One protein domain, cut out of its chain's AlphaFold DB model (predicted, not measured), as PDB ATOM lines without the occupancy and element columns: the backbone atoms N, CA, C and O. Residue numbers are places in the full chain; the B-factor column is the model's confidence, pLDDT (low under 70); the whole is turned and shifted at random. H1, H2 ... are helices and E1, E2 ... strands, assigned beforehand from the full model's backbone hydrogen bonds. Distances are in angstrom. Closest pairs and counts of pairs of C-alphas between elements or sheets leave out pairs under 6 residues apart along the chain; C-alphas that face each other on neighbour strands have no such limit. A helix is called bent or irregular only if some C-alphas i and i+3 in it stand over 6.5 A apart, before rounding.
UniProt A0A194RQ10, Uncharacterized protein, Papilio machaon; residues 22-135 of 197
ATOM      1  N   ALA A  22     182.409 315.258 259.678       63.94
ATOM      2  CA  ALA A  22     181.246 314.379 259.615       63.94
ATOM      3  C   ALA A  22     181.537 313.079 260.375       63.94
ATOM      4  O   ALA A  22     182.275 312.216 259.891       63.94
ATOM      5  N   GLY A  23     180.968 312.954 261.573       78.94
ATOM      6  CA  GLY A  23     180.912 311.678 262.271       78.94
ATOM      7  C   GLY A  23     180.039 310.683 261.502       78.94
ATOM      8  O   GLY A  23     179.357 311.025 260.530       78.94
ATOM      9  N   VAL A  24     180.011 309.435 261.961       85.56
ATOM     10  CA  VAL A  24     179.099 308.418 261.427       85.56
ATOM     11  C   VAL A  24     178.391 307.733 262.582       85.56
ATOM     12  O   VAL A  24     179.034 307.186 263.474       85.56
ATOM     13  N   PHE A  25     177.063 307.719 262.532       87.50
ATOM     14  CA  PHE A  25     176.251 306.885 263.404       87.50
ATOM     15  C   PHE A  25     176.000 305.537 262.719       87.50
ATOM     16  O   PHE A  25     175.346 305.465 261.673       87.50
ATOM     17  N   SER A  26     176.529 304.462 263.302       88.00
ATOM     18  CA  SER A  26     176.450 303.106 262.750       88.00
ATOM     19  C   SER A  26     175.612 302.191 263.635       88.00
ATOM     20  O   SER A  26     175.986 301.865 264.759       88.00
ATOM     21  N   VAL A  27     174.506 301.685 263.089       88.75
ATOM     22  CA  VAL A  27     173.675 300.674 263.751       88.75
ATOM     23  C   VAL A  27     174.145 299.289 263.325       88.75
ATOM     24  O   VAL A  27     173.902 298.856 262.194       88.75
ATOM     25  N   LEU A  28     174.828 298.596 264.237       85.69
ATOM     26  CA  LEU A  28     175.360 297.247 264.009       85.69
ATOM     27  C   LEU A  28     174.279 296.169 264.105       85.69
ATOM     28  O   LEU A  28     174.285 295.197 263.353       85.69
ATOM     29  N   HIS A  29     173.362 296.335 265.053       84.19
ATOM     30  CA  HIS A  29     172.294 295.390 265.327       84.19
ATOM     31  C   HIS A  29     171.065 296.136 265.847       84.19
ATOM     32  O   HIS A  29     171.195 297.125 266.567       84.19
ATOM     33  N   SER A  30     169.875 295.659 265.488       86.31
ATOM     34  CA  SER A  30     168.610 296.161 266.020       86.31
ATOM     35  C   SER A  30     167.617 295.006 266.181       86.31
ATOM     36  O   SER A  30     167.579 294.136 265.305       86.31
ATOM     37  N   PRO A  31     166.798 295.002 267.246       86.62
ATOM     38  CA  PRO A  31     165.731 294.019 267.412       86.62
ATOM     39  C   PRO A  31     164.654 294.190 266.331       86.62
ATOM     40  O   PRO A  31     164.551 295.247 265.711       86.62
ATOM     41  N   GLU A  32     163.801 293.181 266.141       87.56
ATOM     42  CA  GLU A  32     162.712 293.234 265.149       87.56
ATOM     43  C   GLU A  32     161.664 294.321 265.444       87.56
ATOM     44  O   GLU A  32     160.983 294.795 264.533       87.56
ATOM     45  N   SER A  33     161.566 294.766 266.701       87.56
ATOM     46  CA  SER A  33     160.687 295.861 267.115       87.56
ATOM     47  C   SER A  33     161.126 297.234 266.605       87.56
ATOM     48  O   SER A  33     160.304 298.153 266.564       87.56
ATOM     49  N   LEU A  34     162.382 297.380 266.163       90.69
ATOM     50  CA  LEU A  34     162.937 298.626 265.640       90.69
ATOM     51  C   LEU A  34     163.426 298.447 264.206       90.69
ATOM     52  O   LEU A  34     164.219 297.564 263.882       90.69
ATOM     53  N   LYS A  35     163.010 299.361 263.332       91.56
ATOM     54  CA  LYS A  35     163.454 299.396 261.943       91.56
ATOM     55  C   LYS A  35     164.226 300.674 261.669       91.56
ATOM     56  O   LYS A  35     163.648 301.749 261.530       91.56
ATOM     57  N   PHE A  36     165.532 300.517 261.515       90.69
ATOM     58  CA  PHE A  36     166.404 301.562 260.998       90.69
ATOM     59  C   PHE A  36     166.364 301.554 259.464       90.69
ATOM     60  O   PHE A  36     166.545 300.511 258.827       90.69
ATOM     61  N   SER A  37     166.058 302.696 258.852       89.56
ATOM     62  CA  SER A  37     165.968 302.852 257.393       89.56
ATOM     63  C   SER A  37     166.413 304.243 256.944       89.56
ATOM     64  O   SER A  37     166.737 305.069 257.782       89.56
ATOM     65  N   GLY A  38     166.477 304.500 255.637       85.00
ATOM     66  CA  GLY A  38     166.924 305.791 255.105       85.00
ATOM     67  C   GLY A  38     168.440 305.994 255.150       85.00
ATOM     68  O   GLY A  38     169.193 305.111 255.554       85.00
ATOM     69  N   THR A  39     168.869 307.162 254.676       85.56
ATOM     70  CA  THR A  39     170.279 307.592 254.600       85.56
ATOM     71  C   THR A  39     170.432 309.062 254.996       85.56
ATOM     72  O   THR A  39     171.407 309.712 254.628       85.56
ATOM     73  N   SER A  40     169.413 309.613 255.661       87.94
ATOM     74  CA  SER A  40     169.374 311.008 256.082       87.94
ATOM     75  C   SER A  40     170.395 311.241 257.188       87.94
ATOM     76  O   SER A  40     170.529 310.415 258.092       87.94
ATOM     77  N   GLU A  41     171.064 312.383 257.117       90.00
ATOM     78  CA  GLU A  41     171.928 312.888 258.178       90.00
ATOM     79  C   GLU A  41     171.149 313.063 259.491       90.00
ATOM     80  O   GLU A  41     169.952 313.373 259.469       90.00
ATOM     81  N   VAL A  42     171.814 312.808 260.616       90.06
ATOM     82  CA  VAL A  42     171.266 312.930 261.970       90.06
ATOM     83  C   VAL A  42     172.164 313.830 262.814       90.06
ATOM     84  O   VAL A  42     173.383 313.769 262.691       90.06
ATOM     85  N   ASP A  43     171.562 314.642 263.675       91.06
ATOM     86  CA  ASP A  43     172.293 315.450 264.654       91.06
ATOM     87  C   ASP A  43     172.621 314.606 265.896       91.06
ATOM     88  O   ASP A  43     171.803 313.798 266.351       91.06
ATOM     89  N   GLU A  44     173.792 314.805 266.488       89.44
ATOM     90  CA  GLU A  44     174.212 314.107 267.708       89.44
ATOM     91  C   GLU A  44     173.291 314.418 268.891       89.44
ATOM     92  O   GLU A  44     172.834 313.514 269.597       89.44
ATOM     93  N   SER A  45     172.876 315.678 269.017       89.69
ATOM     94  CA  SER A  45     171.934 316.134 270.038       89.69
ATOM     95  C   SER A  45     170.548 315.495 269.928       89.69
ATOM     96  O   SER A  45     169.747 315.569 270.871       89.69
ATOM     97  N   LEU A  46     170.246 314.873 268.788       91.19
ATOM     98  CA  LEU A  46     169.003 314.170 268.529       91.19
ATOM     99  C   LEU A  46     169.094 312.669 268.856       91.19
ATOM    100  O   LEU A  46     168.055 312.048 269.109       91.19
ATOM    101  N   LEU A  47     170.294 312.084 268.926       90.75
ATOM    102  CA  LEU A  47     170.471 310.657 269.220       90.75
ATOM    103  C   LEU A  47     169.843 310.260 270.560       90.75
ATOM    104  O   LEU A  47     169.203 309.212 270.643       90.75
ATOM    105  N   LYS A  48     169.891 311.134 271.574       90.00
ATOM    106  CA  LYS A  48     169.182 310.913 272.848       90.00
ATOM    107  C   LYS A  48     167.685 310.692 272.676       90.00
ATOM    108  O   LYS A  48     167.119 309.855 273.376       90.00
ATOM    109  N   GLU A  49     167.037 311.389 271.747       90.88
ATOM    110  CA  GLU A  49     165.608 311.213 271.476       90.88
ATOM    111  C   GLU A  49     165.354 309.951 270.652       90.88
ATOM    112  O   GLU A  49     164.431 309.202 270.957       90.88
ATOM    113  N   VAL A  50     166.202 309.664 269.661       90.44
ATOM    114  CA  VAL A  50     166.117 308.440 268.845       90.44
ATOM    115  C   VAL A  50     166.238 307.193 269.718       90.44
ATOM    116  O   VAL A  50     165.384 306.307 269.656       90.44
ATOM    117  N   LEU A  51     167.271 307.138 270.558       89.19
ATOM    118  CA  LEU A  51     167.523 306.016 271.457       89.19
ATOM    119  C   LEU A  51     166.453 305.934 272.550       89.19
ATOM    120  O   LEU A  51     165.943 304.846 272.806       89.19
ATOM    121  N   SER A  52     166.023 307.068 273.120       88.56
ATOM    122  CA  SER A  52     164.903 307.098 274.076       88.56
ATOM    123  C   SER A  52     163.615 306.541 273.459       88.56
ATOM    124  O   SER A  52     162.988 305.664 274.050       88.56
ATOM    125  N   ALA A  53     163.243 306.987 272.255       88.56
ATOM    126  CA  ALA A  53     162.055 306.504 271.553       88.56
ATOM    127  C   ALA A  53     162.152 305.009 271.227       88.56
ATOM    128  O   ALA A  53     161.196 304.268 271.450       88.56
ATOM    129  N   GLY A  54     163.313 304.553 270.743       86.75
ATOM    130  CA  GLY A  54     163.568 303.136 270.482       86.75
ATOM    131  C   GLY A  54     163.441 302.270 271.737       86.75
ATOM    132  O   GLY A  54     162.995 301.131 271.657       86.75
ATOM    133  N   PHE A  55     163.753 302.833 272.901       84.06
ATOM    134  CA  PHE A  55     163.624 302.186 274.205       84.06
ATOM    135  C   PHE A  55     162.226 302.320 274.840       84.06
ATOM    136  O   PHE A  55     162.021 301.935 275.991       84.06
ATOM    137  N   GLY A  56     161.258 302.903 274.123       84.50
ATOM    138  CA  GLY A  56     159.900 303.136 274.623       84.50
ATOM    139  C   GLY A  56     159.793 304.228 275.691       84.50
ATOM    140  O   GLY A  56     158.820 304.263 276.450       84.50
ATOM    141  N   LEU A  57     160.783 305.115 275.781       84.69
ATOM    142  CA  LEU A  57     160.764 306.280 276.659       84.69
ATOM    143  C   LEU A  57     160.087 307.469 275.974       84.69
ATOM    144  O   LEU A  57     160.034 307.577 274.749       84.69
ATOM    145  N   SER A  58     159.581 308.394 276.788       83.19
ATOM    146  CA  SER A  58     159.091 309.679 276.293       83.19
ATOM    147  C   SER A  58     160.249 310.534 275.773       83.19
ATOM    148  O   SER A  58     161.331 310.543 276.361       83.19
ATOM    149  N   VAL A  59     159.998 311.250 274.679       86.12
ATOM    150  CA  VAL A  59     160.952 312.155 274.029       86.12
ATOM    151  C   VAL A  59     160.499 313.601 274.169       86.12
ATOM    152  O   VAL A  59     159.302 313.885 274.114       86.12
ATOM    153  N   ASP A  60     161.457 314.512 274.330       78.00
ATOM    154  CA  ASP A  60     161.170 315.936 274.559       78.00
ATOM    155  C   ASP A  60     161.115 316.736 273.250       78.00
ATOM    156  O   ASP A  60     160.467 317.784 273.172       78.00
ATOM    157  N   LYS A  61     161.783 316.245 272.199       72.25
ATOM    158  CA  LYS A  61     161.812 316.883 270.879       72.25
ATOM    159  C   LYS A  61     161.203 315.968 269.828       72.25
ATOM    160  O   LYS A  61     161.621 314.826 269.660       72.25
ATOM    161  N   ASN A  62     160.264 316.512 269.055       67.88
ATOM    162  CA  ASN A  62     159.865 315.893 267.798       67.88
ATOM    163  C   ASN A  62     160.971 316.103 266.770       67.88
ATOM    164  O   ASN A  62     161.387 317.233 266.513       67.88
ATOM    165  N   SER A  63     161.416 315.005 266.172       70.62
ATOM    166  CA  SER A  63     162.411 315.024 265.114       70.62
ATOM    167  C   SER A  63     161.772 314.908 263.742       70.62
ATOM    168  O   SER A  63     160.826 314.145 263.555       70.62
ATOM    169  N   ALA A  64     162.324 315.630 262.768       75.44
ATOM    170  CA  ALA A  64     162.043 315.395 261.354       75.44
ATOM    171  C   ALA A  64     162.864 314.222 260.782       75.44
ATOM    172  O   ALA A  64     162.650 313.825 259.635       75.44
ATOM    173  N   TRP A  65     163.807 313.676 261.557       88.62
ATOM    174  CA  TRP A  65     164.644 312.572 261.121       88.62
ATOM    175  C   TRP A  65     163.823 311.291 260.987       88.62
ATOM    176  O   TRP A  65     163.181 310.823 261.925       88.62
ATOM    177  N   ASN A  66     163.866 310.711 259.793       86.56
ATOM    178  CA  ASN A  66     163.076 309.550 259.394       86.56
ATOM    179  C   ASN A  66     163.882 308.241 259.413       86.56
ATOM    180  O   ASN A  66     163.501 307.269 258.758       86.56
ATOM    181  N   GLY A  67     165.008 308.223 260.133       88.50
ATOM    182  CA  GLY A  67     165.918 307.085 260.154       88.50
ATOM    183  C   GLY A  67     165.474 305.922 261.041       88.50
ATOM    184  O   GLY A  67     165.897 304.790 260.815       88.50
ATOM    185  N   LEU A  68     164.578 306.171 262.001       90.62
ATOM    186  CA  LEU A  68     164.029 305.173 262.919       90.62
ATOM    187  C   LEU A  68     162.516 305.022 262.726       90.62
ATOM    188  O   LEU A  68     161.776 305.998 262.627       90.62
ATOM    189  N   SER A  69     162.042 303.781 262.717       91.00
ATOM    190  CA  SER A  69     160.624 303.431 262.796       91.00
ATOM    191  C   SER A  69     160.407 302.384 263.884       91.00
ATOM    192  O   SER A  69     161.060 301.341 263.881       91.00
ATOM    193  N   ILE A  70     159.475 302.652 264.796       90.12
ATOM    194  CA  ILE A  70     159.065 301.706 265.839       90.12
ATOM    195  C   ILE A  70     157.995 300.793 265.235       90.12
ATOM    196  O   ILE A  70     156.919 301.260 264.861       90.12
ATOM    197  N   VAL A  71     158.322 299.510 265.083       92.00
ATOM    198  CA  VAL A  71     157.442 298.492 264.488       92.00
ATOM    199  C   VAL A  71     156.527 297.891 265.549       92.00
ATOM    200  O   VAL A  71     155.333 297.735 265.301       92.00
ATOM    201  N   ASP A  72     157.073 297.602 266.731       88.44
ATOM    202  CA  ASP A  72     156.322 297.082 267.873       88.44
ATOM    203  C   ASP A  72     156.661 297.880 269.146       88.44
ATOM    204  O   ASP A  72     157.742 297.703 269.711       88.44
ATOM    205  N   PRO A  73     155.760 298.763 269.617       83.38
ATOM    206  CA  PRO A  73     155.994 299.575 270.808       83.38
ATOM    207  C   PRO A  73     155.816 298.800 272.124       83.38
ATOM    208  O   PRO A  73     156.098 299.353 273.186       83.38
ATOM    209  N   PHE A  74     155.324 297.557 272.086       83.88
ATOM    210  CA  PHE A  74     155.125 296.729 273.280       83.88
ATOM    211  C   PHE A  74     156.277 295.753 273.520       83.88
ATOM    212  O   PHE A  74     156.404 295.229 274.625       83.88
ATOM    213  N   ASN A  75     157.121 295.540 272.509       83.25
ATOM    214  CA  ASN A  75     158.294 294.678 272.572       83.25
ATOM    215  C   ASN A  75     159.587 295.498 272.437       83.25
ATOM    216  O   ASN A  75     160.366 295.343 271.495       83.25
ATOM    217  N   THR A  76     159.785 296.447 273.349       80.69
ATOM    218  CA  THR A  76     160.963 297.325 273.354       80.69
ATOM    219  C   THR A  76     162.236 296.552 273.714       80.69
ATOM    220  O   THR A  76     162.161 295.628 274.523       80.69
ATOM    221  N   PRO A  77     163.409 296.931 273.176       80.31
ATOM    222  CA  PRO A  77     164.687 296.352 273.590       80.31
ATOM    223  C   PRO A  77     164.919 296.468 275.102       80.31
ATOM    224  O   PRO A  77     164.596 297.488 275.704       80.31
ATOM    225  N   GLU A  78     165.543 295.446 275.690       76.06
ATOM    226  CA  GLU A  78     165.926 295.413 277.115       76.06
ATOM    227  C   GLU A  78     167.256 296.141 277.389       76.06
ATOM    228  O   GLU A  78     167.527 296.605 278.500       76.06
ATOM    229  N   ALA A  79     168.109 296.264 276.369       76.06
ATOM    230  CA  ALA A  79     169.410 296.912 276.481       76.06
ATOM    231  C   ALA A  79     169.776 297.682 275.209       76.06
ATOM    232  O   ALA A  79     169.474 297.259 274.090       76.06
ATOM    233  N   ILE A  80     170.475 298.801 275.401       80.56
ATOM    234  CA  ILE A  80     171.155 299.555 274.345       80.56
ATOM    235  C   ILE A  80     172.642 299.572 274.697       80.56
ATOM    236  O   ILE A  80     173.018 299.882 275.830       80.56
ATOM    237  N   VAL A  81     173.477 299.218 273.721       79.31
ATOM    238  CA  VAL A  81     174.937 299.264 273.834       79.31
ATOM    239  C   VAL A  81     175.435 300.334 272.878       79.31
ATOM    240  O   VAL A  81     175.309 300.183 271.661       79.31
ATOM    241  N   GLU A  82     175.985 301.402 273.440       82.31
ATOM    242  CA  GLU A  82     176.596 302.495 272.692       82.31
ATOM    243  C   GLU A  82     178.117 302.390 272.798       82.31
ATOM    244  O   GLU A  82     178.673 302.162 273.876       82.31
ATOM    245  N   VAL A  83     178.788 302.506 271.653       79.94
ATOM    246  CA  VAL A  83     180.248 302.509 271.563       79.94
ATOM    247  C   VAL A  83     180.653 303.806 270.884       79.94
ATOM    248  O   VAL A  83     180.520 303.944 269.670       79.94
ATOM    249  N   TYR A  84     181.141 304.741 271.687       81.38
ATOM    250  CA  TYR A  84     181.669 306.009 271.217       81.38
ATOM    251  C   TYR A  84     183.164 305.873 270.912       81.38
ATOM    252  O   TYR A  84     183.929 305.354 271.728       81.38
ATOM    253  N   VAL A  85     183.580 306.296 269.715       78.25
ATOM    254  CA  VAL A  85     184.973 306.201 269.254       78.25
ATOM    255  C   VAL A  85     185.392 307.535 268.648       78.25
ATOM    256  O   VAL A  85     184.905 307.922 267.588       78.25
ATOM    257  N   GLU A  86     186.327 308.221 269.299       74.94
ATOM    258  CA  GLU A  86     186.924 309.454 268.781       74.94
ATOM    259  C   GLU A  86     188.143 309.163 267.891       74.94
ATOM    260  O   GLU A  86     188.857 308.176 268.066       74.94
ATOM    261  N   GLY A  87     188.413 310.053 266.932       71.69
ATOM    262  CA  GLY A  87     189.687 310.074 266.200       71.69
ATOM    263  C   GLY A  87     189.873 308.995 265.126       71.69
ATOM    264  O   GLY A  87     190.959 308.900 264.551       71.69
ATOM    265  N   VAL A  88     188.840 308.210 264.810       70.69
ATOM    266  CA  VAL A  88     188.869 307.233 263.710       70.69
ATOM    267  C   VAL A  88     188.133 307.766 262.484       70.69
ATOM    268  O   VAL A  88     187.054 308.335 262.587       70.69
ATOM    269  N   SER A  89     188.707 307.562 261.296       65.44
ATOM    270  CA  SER A  89     188.048 307.926 260.035       65.44
ATOM    271  C   SER A  89     186.997 306.906 259.590       65.44
ATOM    272  O   SER A  89     186.169 307.215 258.738       65.44
ATOM    273  N   SER A  90     187.064 305.672 260.105       67.06
ATOM    274  CA  SER A  90     186.221 304.550 259.688       67.06
ATOM    275  C   SER A  90     186.391 303.356 260.644       67.06
ATOM    276  O   SER A  90     187.476 303.144 261.193       67.06
ATOM    277  N   LEU A  91     185.333 302.554 260.827       66.38
ATOM    278  CA  LEU A  91     185.345 301.317 261.638       66.38
ATOM    279  C   LEU A  91     185.775 300.075 260.824       66.38
ATOM    280  O   LEU A  91     185.719 298.941 261.307       66.38
ATOM    281  N   GLY A  92     186.227 300.284 259.584       67.25
ATOM    282  CA  GLY A  92     186.658 299.247 258.655       67.25
ATOM    283  C   GLY A  92     185.529 298.686 257.784       67.25
ATOM    284  O   GLY A  92     184.377 298.543 258.195       67.25
ATOM    285  N   SER A  93     185.892 298.281 256.566       66.19
ATOM    286  CA  SER A  93     184.953 297.910 255.494       66.19
ATOM    287  C   SER A  93     184.010 296.748 255.828       66.19
ATOM    288  O   SER A  93     182.891 296.693 255.327       66.19
ATOM    289  N   ILE A  94     184.437 295.807 256.675       59.12
ATOM    290  CA  ILE A  94     183.625 294.641 257.061       59.12
ATOM    291  C   ILE A  94     182.494 295.042 258.014       59.12
ATOM    292  O   ILE A  94     181.390 294.503 257.914       59.12
ATOM    293  N   VAL A  95     182.770 295.966 258.937       65.38
ATOM    294  CA  VAL A  95     181.779 296.482 259.890       65.38
ATOM    295  C   VAL A  95     180.802 297.383 259.143       65.38
ATOM    296  O   VAL A  95     179.593 297.181 259.222       65.38
ATOM    297  N   GLU A  96     181.326 298.280 258.312       68.00
ATOM    298  CA  GLU A  96     180.529 299.203 257.498       68.00
ATOM    299  C   GLU A  96     179.595 298.493 256.514       68.00
ATOM    300  O   GLU A  96     178.478 298.956 256.308       68.00
ATOM    301  N   ALA A  97     180.012 297.358 255.936       67.88
ATOM    302  CA  ALA A  97     179.185 296.585 255.008       67.88
ATOM    303  C   ALA A  97     177.997 295.874 255.680       67.88
ATOM    304  O   ALA A  97     177.036 295.512 255.000       67.88
ATOM    305  N   LYS A  98     178.070 295.628 256.994       75.69
ATOM    306  CA  LYS A  98     177.005 294.967 257.766       75.69
ATOM    307  C   LYS A  98     176.150 295.952 258.562       75.69
ATOM    308  O   LYS A  98     175.017 295.619 258.899       75.69
ATOM    309  N   ALA A  99     176.687 297.130 258.860       81.50
ATOM    310  CA  ALA A  99     176.018 298.175 259.616       81.50
ATOM    311  C   ALA A  99     175.106 299.037 258.733       81.50
ATOM    312  O   ALA A  99     175.339 299.202 257.532       81.50
ATOM    313  N   ARG A 100     174.082 299.647 259.340       87.00
ATOM    314  CA  ARG A 100     173.396 300.793 258.722       87.00
ATOM    315  C   ARG A 100     174.079 302.073 259.165       87.00
ATOM    316  O   ARG A 100     174.114 302.352 260.358       87.00
ATOM    317  N   ASN A 101     174.595 302.828 258.204       87.25
ATOM    318  CA  ASN A 101     175.376 304.029 258.466       87.25
ATOM    319  C   ASN A 101     174.562 305.277 258.131       87.25
ATOM    320  O   ASN A 101     173.955 305.362 257.059       87.25
ATOM    321  N   TYR A 102     174.603 306.241 259.039       88.19
ATOM    322  CA  TYR A 102     173.973 307.545 258.916       88.19
ATOM    323  C   TYR A 102     175.052 308.615 259.093       88.19
ATOM    324  O   TYR A 102     175.812 308.530 260.062       88.19
ATOM    325  N   PRO A 103     175.153 309.602 258.186       89.00
ATOM    326  CA  PRO A 103     175.997 310.768 258.429       89.00
ATOM    327  C   PRO A 103     175.585 311.436 259.746       89.00
ATOM    328  O   PRO A 103     174.388 311.597 259.989       89.00
ATOM    329  N   LEU A 104     176.558 311.774 260.591       87.88
ATOM    330  CA  LEU A 104     176.334 312.379 261.902       87.88
ATOM    331  C   LEU A 104     176.907 313.799 261.928       87.88
ATOM    332  O   LEU A 104     178.094 314.003 261.654       87.88
ATOM    333  N   VAL A 105     176.069 314.761 262.306       88.81
ATOM    334  CA  VAL A 105     176.491 316.128 262.630       88.81
ATOM    335  C   VAL A 105     176.800 316.185 264.116       88.81
ATOM    336  O   VAL A 105     175.904 316.059 264.947       88.81
ATOM    337  N   VAL A 106     178.074 316.391 264.441       85.62
ATOM    338  CA  VAL A 106     178.564 316.519 265.818       85.62
ATOM    339  C   VAL A 106     178.235 317.926 266.334       85.62
ATOM    340  O   VAL A 106     179.038 318.854 266.214       85.62
ATOM    341  N   ASP A 107     177.010 318.113 266.830       87.44
ATOM    342  CA  ASP A 107     176.495 319.378 267.385       87.44
ATOM    343  C   ASP A 107     176.429 319.397 268.926       87.44
ATOM    344  O   ASP A 107     176.203 320.448 269.531       87.44
ATOM    345  N   GLU A 108     176.655 318.250 269.563       85.19
ATOM    346  CA  GLU A 108     176.709 318.043 271.011       85.19
ATOM    347  C   GLU A 108     177.876 317.101 271.338       85.19
ATOM    348  O   GLU A 108     178.438 316.481 270.445       85.19
ATOM    349  N   TYR A 109     178.287 317.042 272.605       84.69
ATOM    350  CA  TYR A 109     179.313 316.107 273.061       84.69
ATOM    351  C   TYR A 109     178.661 314.789 273.508       84.69
ATOM    352  O   TYR A 109     177.869 314.804 274.452       84.69
ATOM    353  N   GLU A 110     178.990 313.663 272.863       85.25
ATOM    354  CA  GLU A 110     178.332 312.355 273.066       85.25
ATOM    355  C   GLU A 110     178.159 311.955 274.537       85.25
ATOM    356  O   GLU A 110     177.045 311.571 274.906       85.25
ATOM    357  N   PRO A 111     179.158 312.117 275.429       84.88
ATOM    358  CA  PRO A 111     178.982 311.736 276.828       84.88
ATOM    359  C   PRO A 111     177.838 312.473 277.538       84.88
ATOM    360  O   PRO A 111     177.235 311.929 278.472       84.88
ATOM    361  N   ASP A 112     177.497 313.689 277.099       86.06
ATOM    362  CA  ASP A 112     176.329 314.415 277.596       86.06
ATOM    363  C   ASP A 112     175.024 313.816 277.043       86.06
ATOM    364  O   ASP A 112     174.071 313.619 277.809       86.06
ATOM    365  N   THR A 113     174.994 313.442 275.758       85.88
ATOM    366  CA  THR A 113     173.887 312.704 275.120       85.88
ATOM    367  C   THR A 113     173.595 311.405 275.871       85.88
ATOM    368  O   THR A 113     172.456 311.176 276.307       85.88
ATOM    369  N   PHE A 114     174.629 310.594 276.112       83.69
ATOM    370  CA  PHE A 114     174.536 309.332 276.843       83.69
ATOM    371  C   PHE A 114     173.989 309.529 278.260       83.69
ATOM    372  O   PHE A 114     173.089 308.811 278.715       83.69
ATOM    373  N   LYS A 115     174.488 310.544 278.975       86.12
ATOM    374  CA  LYS A 115     174.064 310.849 280.347       86.12
ATOM    375  C   LYS A 115     172.575 311.184 280.437       86.12
ATOM    376  O   LYS A 115     171.929 310.800 281.417       86.12
ATOM    377  N   VAL A 116     172.015 311.861 279.433       86.25
ATOM    378  CA  VAL A 116     170.572 312.150 279.378       86.25
ATOM    379  C   VAL A 116     169.760 310.864 279.217       86.25
ATOM    380  O   VAL A 116     168.792 310.666 279.954       86.25
ATOM    381  N   ILE A 117     170.166 309.964 278.317       85.56
ATOM    382  CA  ILE A 117     169.489 308.669 278.120       85.56
ATOM    383  C   ILE A 117     169.550 307.850 279.411       85.56
ATOM    384  O   ILE A 117     168.524 307.345 279.876       85.56
ATOM    385  N   LYS A 118     170.732 307.785 280.035       83.62
ATOM    386  CA  LYS A 118     170.944 307.101 281.315       83.62
ATOM    387  C   LYS A 118     169.978 307.602 282.379       83.62
ATOM    388  O   LYS A 118     169.280 306.806 283.001       83.62
ATOM    389  N   HIS A 119     169.893 308.920 282.535       85.81
ATOM    390  CA  HIS A 119     169.000 309.536 283.505       85.81
ATOM    391  C   HIS A 119     167.528 309.171 283.255       85.81
ATOM    392  O   HIS A 119     166.810 308.836 284.197       85.81
ATOM    393  N   ARG A 120     167.076 309.178 281.993       85.69
ATOM    394  CA  ARG A 120     165.697 308.803 281.631       85.69
ATOM    395  C   ARG A 120     165.401 307.325 281.923       85.69
ATOM    396  O   ARG A 120     164.322 307.010 282.427       85.69
ATOM    397  N   ILE A 121     166.353 306.428 281.657       80.44
ATOM    398  CA  ILE A 121     166.228 304.995 281.976       80.44
ATOM    399  C   ILE A 121     166.130 304.791 283.489       80.44
ATOM    400  O   ILE A 121     165.209 304.115 283.946       80.44
ATOM    401  N   GLU A 122     167.012 305.424 284.266       81.56
ATOM    402  CA  GLU A 122     167.006 305.349 285.734       81.56
ATOM    403  C   GLU A 122     165.696 305.882 286.337       81.56
ATOM    404  O   GLU A 122     165.151 305.291 287.269       81.56
ATOM    405  N   GLN A 123     165.147 306.968 285.779       79.75
ATOM    406  CA  GLN A 123     163.852 307.507 286.205       79.75
ATOM    407  C   GLN A 123     162.688 306.559 285.898       79.75
ATOM    408  O   GLN A 123     161.762 306.433 286.703       79.75
ATOM    409  N   ARG A 124     162.703 305.905 284.730       75.94
ATOM    410  CA  ARG A 124     161.572 305.099 284.251       75.94
ATOM    411  C   ARG A 124     161.585 303.654 284.751       75.94
ATOM    412  O   ARG A 124     160.507 303.070 284.914       75.94
ATOM    413  N   PHE A 125     162.767 303.083 284.969       71.12
ATOM    414  CA  PHE A 125     162.974 301.676 285.307       71.12
ATOM    415  C   PHE A 125     163.683 301.545 286.658       71.12
ATOM    416  O   PHE A 125     164.855 301.202 286.752       71.12
ATOM    417  N   SER A 126     162.929 301.770 287.734       61.50
ATOM    418  CA  SER A 126     163.422 301.743 289.121       61.50
ATOM    419  C   SER A 126     163.839 300.346 289.612       61.50
ATOM    420  O   SER A 126     164.527 300.235 290.621       61.50
ATOM    421  N   ASN A 127     163.411 299.284 288.916       57.81
ATOM    422  CA  ASN A 127     163.533 297.886 289.352       57.81
ATOM    423  C   ASN A 127     164.479 297.035 288.477       57.81
ATOM    424  O   ASN A 127     164.369 295.812 288.481       57.81
ATOM    425  N   GLY A 128     165.401 297.655 287.729       54.34
ATOM    426  CA  GLY A 128     166.547 296.943 287.139       54.34
ATOM    427  C   GLY A 128     166.270 296.074 285.905       54.34
ATOM    428  O   GLY A 128     167.074 295.202 285.605       54.34
ATOM    429  N   GLY A 129     165.161 296.290 285.190       52.94
ATOM    430  CA  GLY A 129     164.863 295.541 283.958       52.94
ATOM    431  C   GLY A 129     165.663 295.992 282.732       52.94
ATOM    432  O   GLY A 129     165.815 295.224 281.796       52.94
ATOM    433  N   ASN A 130     166.192 297.218 282.751       59.53
ATOM    434  CA  ASN A 130     166.761 297.859 281.577       59.53
ATOM    435  C   ASN A 130     168.156 298.406 281.869       59.53
ATOM    436  O   ASN A 130     168.329 299.205 282.791       59.53
ATOM    437  N   THR A 131     169.142 297.971 281.083       60.41
ATOM    438  CA  THR A 131     170.561 298.270 281.326       60.41
ATOM    439  C   THR A 131     171.130 299.116 280.192       60.41
ATOM    440  O   THR A 131     171.053 298.733 279.026       60.41
ATOM    441  N   LEU A 132     171.715 300.264 280.543       58.50
ATOM    442  CA  LEU A 132     172.454 301.124 279.622       58.50
ATOM    443  C   LEU A 132     173.942 301.083 279.969       58.50
ATOM    444  O   LEU A 132     174.318 301.280 281.127       58.50
ATOM    445  N   ILE A 133     174.774 300.842 278.960       63.00
ATOM    446  CA  ILE A 133     176.219 300.678 279.115       63.00
ATOM    447  C   ILE A 133     176.926 301.606 278.133       63.00
ATOM    448  O   ILE A 133     176.728 301.476 276.928       63.00
ATOM    449  N   SER A 134     177.753 302.509 278.661       63.47
ATOM    450  CA  SER A 134     178.763 303.249 277.895       63.47
ATOM    451  C   SER A 134     180.110 302.621 278.209       63.47
ATOM    452  O   SER A 134     180.401 302.338 279.373       63.47
ATOM    453  N   ILE A 135     180.894 302.356 277.170       65.31
ATOM    454  CA  ILE A 135     182.212 301.738 277.283       65.31
ATOM    455  C   ILE A 135     183.237 302.775 276.847       65.31
ATOM    456  O   ILE A 135     183.377 303.047 275.656       65.31
TER     457      ILE A 135
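What this domain is: This is residues 22 to 135 of the 197 residues of an uncharacterized protein of Papilio machaon (UniProt A0A194RQ10). Two helices, H1 and H3, lie side by side, and three small two-stranded sheets are set about them: the antiparallel pair E1 and E5 near the first residues of H1, the antiparallel pair E2 and E3 near its last residues, and the parallel pair E4 and E6 beside H3. H1 is nearest the middle, and the short helix H2 lies far out, close to E1. The printed part has 114 residues, with three named helices and six named strands in the order E1, E2, H1, E3, E4, H2, E5, H3, E6. The class is mixed, helices and strands. The whole is compact, with a radius of gyration of the C-alphas of 13.8 A and spans of 39 by 28 by 26 A.

Where its parts are: E1, residues 22 to 27, is 16.2 A long and begins at C-alpha 22, (181.246, 314.379, 259.615). Its neighbour E5, residues 100 to 105, is 16.1 A long. E2 is residues 34 to 36 and E3 residues 68 to 70. H1, residues 44 to 54, is 15.5 A long; it is irregular, but only just, with C-alphas 45 and 48 6.54 A apart. H3, residues 110 to 124, is 21.4 A long and begins at (178.332, 312.355, 273.066). H2 is residues 93 to 98. E4, residues 79 to 82, is 9.9 A long, and E6, residues 131 to 134, is 10.2 A long, ending at (178.763, 303.249, 277.895).

How they stand to each other: E1 and E5 are antiparallel at 147 degrees, with N 25 and O 102 2.9 A apart and N 102 and O 25 2.8 A apart, within hydrogen-bond range. Residues 42 to 43 pair with residues 104 to 105 of E5, parallel. The closest C-alphas of H1 and E5 are those of Glu 44 and Val 105, 5.9 A apart. H1 and H3 touch, closest at the C-alphas of Lys 48 and Thr 113, 5.5 A, with a shallow tilt of 28 degrees, the same way. The closest C-alphas of H1 and E3 are those of Gly 54 and Ile 70, 6.6 A. E2 and E3 are antiparallel at 160 degrees, with N 35 and O 69 within hydrogen-bond range at 2.8 A. The closest C-alphas of H3 and E6 are those of Lys 118 and Leu 132, 6.4 A. E4 and E6 are parallel at 6 degrees; C-alphas 79 and 131 face each other at 5.2 A, but no backbone N and O across the pair are within hydrogen-bond range. E4 and H3 are only just apart, closest 8.3 A. The closest C-alphas of E1 and H2 are those of Ser 26 and Glu 96, 7.7 A. Every O i to N i+4 pair is within range in H3, against 5 of 7 in H1 and 1 of 2 in H2.

The domain as a whole: The two C-alphas farthest apart are those of Ser 93 and Ser 126, 40.1 A. The printed part has no cut. The link from H1 to E3, residues 55 to 67, is long; those from H2 to E5 and from E5 to H3 are tight. The mean pLDDT of the printed part is 80.7; residue 22, residue 62, residues 89 to 97 and residues 126 to 135 are under 70.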